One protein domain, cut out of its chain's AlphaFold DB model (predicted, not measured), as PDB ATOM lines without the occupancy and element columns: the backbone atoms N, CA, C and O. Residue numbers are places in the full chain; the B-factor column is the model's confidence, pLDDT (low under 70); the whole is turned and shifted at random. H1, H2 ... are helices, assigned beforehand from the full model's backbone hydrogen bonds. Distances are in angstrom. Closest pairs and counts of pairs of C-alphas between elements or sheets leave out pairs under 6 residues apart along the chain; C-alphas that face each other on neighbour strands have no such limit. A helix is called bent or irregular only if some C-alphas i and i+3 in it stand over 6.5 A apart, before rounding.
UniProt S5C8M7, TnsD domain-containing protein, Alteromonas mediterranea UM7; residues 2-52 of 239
ATOM      1  N   GLN A   2     151.149 177.233 111.572       79.69
ATOM      2  CA  GLN A   2     151.102 178.568 112.193       79.69
ATOM      3  C   GLN A   2     149.888 179.408 111.750       79.69
ATOM      4  O   GLN A   2     149.204 179.975 112.600       79.69
ATOM      5  N   ASP A   3     149.562 179.423 110.454       83.00
ATOM      6  CA  ASP A   3     148.415 180.187 109.935       83.00
ATOM      7  C   ASP A   3     147.063 179.605 110.358       83.00
ATOM      8  O   ASP A   3     146.149 180.349 110.703       83.00
ATOM      9  N   PHE A   4     146.956 178.277 110.436       83.19
ATOM     10  CA  PHE A   4     145.764 177.611 110.961       83.19
ATOM     11  C   PHE A   4     145.546 177.931 112.449       83.19
ATOM     12  O   PHE A   4     144.437 178.282 112.844       83.19
ATOM     13  N   CYS A   5     146.606 177.913 113.270       80.50
ATOM     14  CA  CYS A   5     146.528 178.327 114.677       80.50
ATOM     15  C   CYS A   5     146.099 179.794 114.841       80.50
ATOM     16  O   CYS A   5     145.367 180.111 115.777       80.50
ATOM     17  N   LYS A   6     146.521 180.690 113.936       83.62
ATOM     18  CA  LYS A   6     146.046 182.083 113.916       83.62
ATOM     19  C   LYS A   6     144.563 182.161 113.544       83.62
ATOM     20  O   LYS A   6     143.823 182.874 114.216       83.62
ATOM     21  N   HIS A   7     144.122 181.400 112.541       83.12
ATOM     22  CA  HIS A   7     142.728 181.365 112.087       83.12
ATOM     23  C   HIS A   7     141.761 180.930 113.199       83.12
ATOM     24  O   HIS A   7     140.721 181.549 113.401       83.12
ATOM     25  N   ILE A   8     142.134 179.918 113.986       82.69
ATOM     26  CA  ILE A   8     141.276 179.385 115.056       82.69
ATOM     27  C   ILE A   8     141.452 180.085 116.414       82.69
ATOM     28  O   ILE A   8     140.827 179.675 117.389       82.69
ATOM     29  N   SER A   9     142.279 181.133 116.503       76.88
ATOM     30  CA  SER A   9     142.608 181.823 117.766       76.88
ATOM     31  C   SER A   9     141.393 182.422 118.490       76.88
ATOM     32  O   SER A   9     141.404 182.539 119.714       76.88
ATOM     33  N   ASN A  10     140.323 182.728 117.751       75.12
ATOM     34  CA  ASN A  10     139.063 183.250 118.287       75.12
ATOM     35  C   ASN A  10     138.087 182.152 118.759       75.12
ATOM     36  O   ASN A  10     137.042 182.460 119.332       75.12
ATOM     37  N   HIS A  11     138.392 180.872 118.520       72.12
ATOM     38  CA  HIS A  11     137.545 179.762 118.951       72.12
ATOM     39  C   HIS A  11     137.849 179.396 120.410       72.12
ATOM     40  O   HIS A  11     138.994 179.178 120.796       72.12
ATOM     41  N   SER A  12     136.795 179.351 121.232       57.28
ATOM     42  CA  SER A  12     136.864 179.191 122.690       57.28
ATOM     43  C   SER A  12     137.757 178.017 123.124       57.28
ATOM     44  O   SER A  12     137.468 176.856 122.832       57.28
ATOM     45  N   GLY A  13     138.809 178.322 123.893       60.25
ATOM     46  CA  GLY A  13     139.785 177.374 124.454       60.25
ATOM     47  C   GLY A  13     139.242 176.404 125.513       60.25
ATOM     48  O   GLY A  13     140.015 175.855 126.293       60.25
ATOM     49  N   ALA A  14     137.926 176.193 125.582       57.19
ATOM     50  CA  ALA A  14     137.292 175.412 126.639       57.19
ATOM     51  C   ALA A  14     137.478 173.892 126.489       57.19
ATOM     52  O   ALA A  14     137.264 173.162 127.456       57.19
ATOM     53  N   ASN A  15     137.877 173.391 125.310       65.50
ATOM     54  CA  ASN A  15     138.119 171.963 125.124       65.50
ATOM     55  C   ASN A  15     139.479 171.660 124.455       65.50
ATOM     56  O   ASN A  15     139.599 171.764 123.228       65.50
ATOM     57  N   PRO A  16     140.491 171.200 125.221       65.50
ATOM     58  CA  PRO A  16     141.811 170.854 124.687       65.50
ATOM     59  C   PRO A  16     141.782 169.627 123.763       65.50
ATOM     60  O   PRO A  16     142.789 169.300 123.138       65.50
ATOM     61  N   THR A  17     140.648 168.920 123.657       67.31
ATOM     62  CA  THR A  17     140.464 167.847 122.676       67.31
ATOM     63  C   THR A  17     139.948 168.352 121.336       67.31
ATOM     64  O   THR A  17     139.678 167.530 120.469       67.31
ATOM     65  N   VAL A  18     139.746 169.651 121.130       75.12
ATOM     66  CA  VAL A  18     139.146 170.183 119.894       75.12
ATOM     67  C   VAL A  18     140.093 171.119 119.144       75.12
ATOM     68  O   VAL A  18     139.980 171.229 117.930       75.12
ATOM     69  N   ILE A  19     141.057 171.722 119.835       80.75
ATOM     70  CA  ILE A  19     142.012 172.690 119.282       80.75
ATOM     71  C   ILE A  19     143.432 172.082 119.356       80.75
ATOM     72  O   ILE A  19     143.718 171.366 120.322       80.75
ATOM     73  N   PRO A  20     144.317 172.313 118.365       80.50
ATOM     74  CA  PRO A  20     145.723 171.907 118.428       80.50
ATOM     75  C   PRO A  20     146.433 172.501 119.652       80.50
ATOM     76  O   PRO A  20     146.172 173.635 120.054       80.50
ATOM     77  N   ARG A  21     147.374 171.751 120.232       77.50
ATOM     78  CA  ARG A  21     148.089 172.141 121.464       77.50
ATOM     79  C   ARG A  21     149.166 173.210 121.254       77.50
ATOM     80  O   ARG A  21     149.792 173.640 122.218       77.50
ATOM     81  N   GLY A  22     149.402 173.620 120.013       76.69
ATOM     82  CA  GLY A  22     150.395 174.623 119.653       76.69
ATOM     83  C   GLY A  22     150.686 174.631 118.156       76.69
ATOM     84  O   GLY A  22     150.122 173.854 117.389       76.69
ATOM     85  N   GLN A  23     151.588 175.519 117.738       78.06
ATOM     86  CA  GLN A  23     151.979 175.678 116.330       78.06
ATOM     87  C   GLN A  23     152.769 174.477 115.777       78.06
ATOM     88  O   GLN A  23     152.753 174.256 114.569       78.06
ATOM     89  N   GLU A  24     153.367 173.677 116.663       80.19
ATOM     90  CA  GLU A  24     154.145 172.471 116.346       80.19
ATOM     91  C   GLU A  24     153.318 171.171 116.439       80.19
ATOM     92  O   GLU A  24     153.846 170.067 116.308       80.19
ATOM     93  N   ASP A  25     152.004 171.260 116.687       80.94
ATOM     94  CA  ASP A  25     151.132 170.089 116.847       80.94
ATOM     95  C   ASP A  25     150.652 169.537 115.493       80.94
ATOM     96  O   ASP A  25     149.460 169.507 115.179       80.94
ATOM     97  N   PHE A  26     151.596 169.075 114.669       81.44
ATOM     98  CA  PHE A  26     151.300 168.461 113.367       81.44
ATOM     99  C   PHE A  26     150.462 167.178 113.482       81.44
ATOM    100  O   PHE A  26     149.806 166.782 112.517       81.44
ATOM    101  N   ARG A  27     150.421 166.563 114.675       81.31
ATOM    102  CA  ARG A  27     149.578 165.393 114.967       81.31
ATOM    103  C   ARG A  27     148.093 165.704 114.830       81.31
ATOM    104  O   ARG A  27     147.326 164.826 114.455       81.31
ATOM    105  N   TYR A  28     147.682 166.938 115.118       83.56
ATOM    106  CA  TYR A  28     146.288 167.354 114.991       83.56
ATOM    107  C   TYR A  28     145.783 167.217 113.547       83.56
ATOM    108  O   TYR A  28     144.710 166.665 113.310       83.56
ATOM    109  N   VAL A  29     146.577 167.691 112.582       81.12
ATOM    110  CA  VAL A  29     146.229 167.641 111.156       81.12
ATOM    111  C   VAL A  29     146.412 166.233 110.604       81.12
ATOM    112  O   VAL A  29     145.553 165.768 109.865       81.12
ATOM    113  N   SER A  30     147.479 165.523 110.993       82.75
ATOM    114  CA  SER A  30     147.695 164.153 110.516       82.75
ATOM    115  C   SER A  30     146.542 163.228 110.910       82.75
ATOM    116  O   SER A  30     146.062 162.486 110.067       82.75
ATOM    117  N   GLN A  31     146.039 163.343 112.145       83.00
ATOM    118  CA  GLN A  31     144.873 162.596 112.628       83.00
ATOM    119  C   GLN A  31     143.605 162.912 111.826       83.00
ATOM    120  O   GLN A  31     142.866 162.015 111.448       83.00
ATOM    121  N   LEU A  32     143.364 164.185 111.503       83.25
ATOM    122  CA  LEU A  32     142.199 164.587 110.703       83.25
ATOM    123  C   LEU A  32     142.196 164.023 109.277       83.25
ATOM    124  O   LEU A  32     141.127 163.937 108.674       83.25
ATOM    125  N   LEU A  33     143.371 163.677 108.752       81.88
ATOM    126  CA  LEU A  33     143.555 163.106 107.419       81.88
ATOM    127  C   LEU A  33     143.588 161.566 107.429       81.88
ATOM    128  O   LEU A  33     143.656 160.958 106.361       81.88
ATOM    129  N   GLU A  34     143.540 160.920 108.600       83.50
ATOM    130  CA  GLU A  34     143.453 159.461 108.700       83.50
ATOM    131  C   GLU A  34     142.066 158.969 108.260       83.50
ATOM    132  O   GLU A  34     141.037 159.414 108.766       83.50
ATOM    133  N   VAL A  35     142.039 157.999 107.339       70.00
ATOM    134  CA  VAL A  35     140.803 157.464 106.728       70.00
ATOM    135  C   VAL A  35     139.888 156.774 107.752       70.00
ATOM    136  O   VAL A  35     138.667 156.847 107.633       70.00
ATOM    137  N   ASP A  36     140.468 156.168 108.791       70.75
ATOM    138  CA  ASP A  36     139.745 155.414 109.828       70.75
ATOM    139  C   ASP A  36     139.702 156.144 111.192       70.75
ATOM    140  O   ASP A  36     139.318 155.569 112.217       70.75
ATOM    141  N   GLY A  37     140.102 157.420 111.227       69.75
ATOM    142  CA  GLY A  37     140.153 158.229 112.442       69.75
ATOM    143  C   GLY A  37     138.769 158.719 112.874       69.75
ATOM    144  O   GLY A  37     138.147 159.551 112.216       69.75
ATOM    145  N   SER A  38     138.266 158.253 114.023       71.00
ATOM    146  CA  SER A  38     137.054 158.833 114.620       71.00
ATOM    147  C   SER A  38     137.411 160.097 115.400       71.00
ATOM    148  O   SER A  38     137.925 160.041 116.522       71.00
ATOM    149  N   HIS A  39     137.139 161.255 114.803       79.38
ATOM    150  CA  HIS A  39     137.395 162.557 115.412       79.38
ATOM    151  C   HIS A  39     136.116 163.370 115.591       79.38
ATOM    152  O   HIS A  39     135.087 163.137 114.959       79.38
ATOM    153  N   HIS A  40     136.168 164.332 116.514       80.50
ATOM    154  CA  HIS A  40     135.018 165.180 116.794       80.50
ATOM    155  C   HIS A  40     134.663 166.006 115.541       80.50
ATOM    156  O   HIS A  40     135.553 166.668 115.002       80.50
ATOM    157  N   PRO A  41     133.389 166.052 115.106       82.38
ATOM    158  CA  PRO A  41     132.990 166.679 113.837       82.38
ATOM    159  C   PRO A  41     133.386 168.157 113.748       82.38
ATOM    160  O   PRO A  41     133.749 168.653 112.687       82.38
ATOM    161  N   TYR A  42     133.411 168.854 114.884       83.94
ATOM    162  CA  TYR A  42     133.869 170.243 114.954       83.94
ATOM    163  C   TYR A  42     135.330 170.441 114.515       83.94
ATOM    164  O   TYR A  42     135.650 171.484 113.962       83.94
ATOM    165  N   ARG A  43     136.216 169.450 114.703       86.06
ATOM    166  CA  ARG A  43     137.605 169.546 114.230       86.06
ATOM    167  C   ARG A  43     137.674 169.589 112.700       86.06
ATOM    168  O   ARG A  43     138.434 170.383 112.155       86.06
ATOM    169  N   HIS A  44     136.857 168.771 112.030       84.81
ATOM    170  CA  HIS A  44     136.740 168.771 110.570       84.81
ATOM    171  C   HIS A  44     136.155 170.090 110.066       84.81
ATOM    172  O   HIS A  44     136.655 170.633 109.089       84.81
ATOM    173  N   LEU A  45     135.164 170.643 110.777       83.94
ATOM    174  CA  LEU A  45     134.600 171.952 110.449       83.94
ATOM    175  C   LEU A  45     135.660 173.056 110.530       83.94
ATOM    176  O   LEU A  45     135.868 173.736 109.533       83.94
ATOM    177  N   LEU A  46     136.391 173.176 111.644       86.44
ATOM    178  CA  LEU A  46     137.466 174.172 111.794       86.44
ATOM    179  C   LEU A  46     138.534 174.053 110.705       86.44
ATOM    180  O   LEU A  46     139.011 175.054 110.179       86.44
ATOM    181  N   PHE A  47     138.929 172.822 110.381       86.00
ATOM    182  CA  PHE A  47     139.918 172.585 109.340       86.00
ATOM    183  C   PHE A  47     139.373 172.954 107.953       86.00
ATOM    184  O   PHE A  47     140.081 173.569 107.163       86.00
ATOM    185  N   SER A  48     138.097 172.656 107.680       83.88
ATOM    186  CA  SER A  48     137.445 173.005 106.415       83.88
ATOM    187  C   SER A  48     137.241 174.511 106.236       83.88
ATOM    188  O   SER A  48     137.499 175.009 105.150       83.88
ATOM    189  N   THR A  49     136.868 175.256 107.283       84.81
ATOM    190  CA  THR A  49     136.704 176.720 107.198       84.81
ATOM    191  C   THR A  49     138.025 177.458 107.030       84.81
ATOM    192  O   THR A  49     138.038 178.598 106.586       84.81
ATOM    193  N   TRP A  50     139.136 176.826 107.409       86.31
ATOM    194  CA  TRP A  50     140.465 177.354 107.125       86.31
ATOM    195  C   TRP A  50     140.920 177.054 105.694       86.31
ATOM    196  O   TRP A  50     141.647 177.852 105.110       86.31
ATOM    197  N   LEU A  51     140.528 175.902 105.142       84.81
ATOM    198  CA  LEU A  51     140.954 175.462 103.812       84.81
ATOM    199  C   LEU A  51     140.113 176.073 102.682       84.81
ATOM    200  O   LEU A  51     140.617 176.238 101.574       84.81
ATOM    201  N   PHE A  52     138.847 176.382 102.959       83.50
ATOM    202  CA  PHE A  52     137.889 176.877 101.978       83.50
ATOM    203  C   PHE A  52     137.274 178.198 102.436       83.50
ATOM    204  O   PHE A  52     136.698 178.278 103.521       83.50
TER     205      PHE A  52
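AT A GLANCE: This is residues 2 to 52 of the 239 residues of the protein "TnsD domain-containing protein" of Alteromonas mediterranea UM7 (UniProt S5C8M7). Three short helices have their centres at the corners of a triangle: H3 is the longest, H1 meets it near H3's last residues, and H2 comes close to it from another side without clearly touching. H1 and H2 stay apart, and the long stretch of residues 11 to 25 loops between them, its C-alphas 5 to 14 A from the mean of the C-alphas. The printed part has 51 residues with three named helices in the order H1, H2, H3 and no named strand; the class is all helix. The whole is compact, with a radius of gyration of the C-alphas of 10.4 A, and its outline is rounded, spanning 29 by 23 by 20 A.

IN THESE COORDINATES: H3 is the longest helix, residues 41 to 51, 15.5 A from first to last C-alpha. It begins at C-alpha 41 at (132.990, 166.679, 113.837) and ends at C-alpha 51 at (140.954, 175.462, 103.812). H1, residues 2 to 10, is 14.3 A long and begins at C-alpha 2 at (151.102, 178.568, 112.193). H1 is irregular: C-alphas 7 and 10 are 7.4 A apart, against about 5 A in a regular helix. H2, residues 26 to 32, is 10.2 A long.

HOW THE PARTS SIT: H3 and H1 touch, and their closest C-alphas are those of Trp 50 and Phe 4, 6.5 A apart. They run opposite ways at a steep tilt of 59 degrees, their centres 11.7 A apart. H3 and H2 are close but not clearly touching, with 2 pairs of C-alphas within 8 A; the closest C-alphas are those of His 44 and Leu 32, 6.9 A apart. These two also run opposite ways, at a steep tilt of 67 degrees. H1 and H2 are apart. In H2 and H3 every pair of backbone O of residue i and N of residue i+4 is within hydrogen-bond range, while in H1 this holds for 4 of 5 pairs.

THE WHOLE: The two C-alphas farthest apart are those of Asn 10 and Asp 36, at 29.1 A, and the first and last printed C-alphas, of Gln 2 and Phe 52, are 16.8 A apart. The printed part runs from residue 2 to residue 52 of a full chain of 239 residues and has no cut. The link from H1 to H2 is long, with 15 residues, and the link from H2 to H3 is short, with 8 residues. The mean pLDDT of the printed part is 78.5; residues 12 to 17 and residue 37 are under 70 in this model.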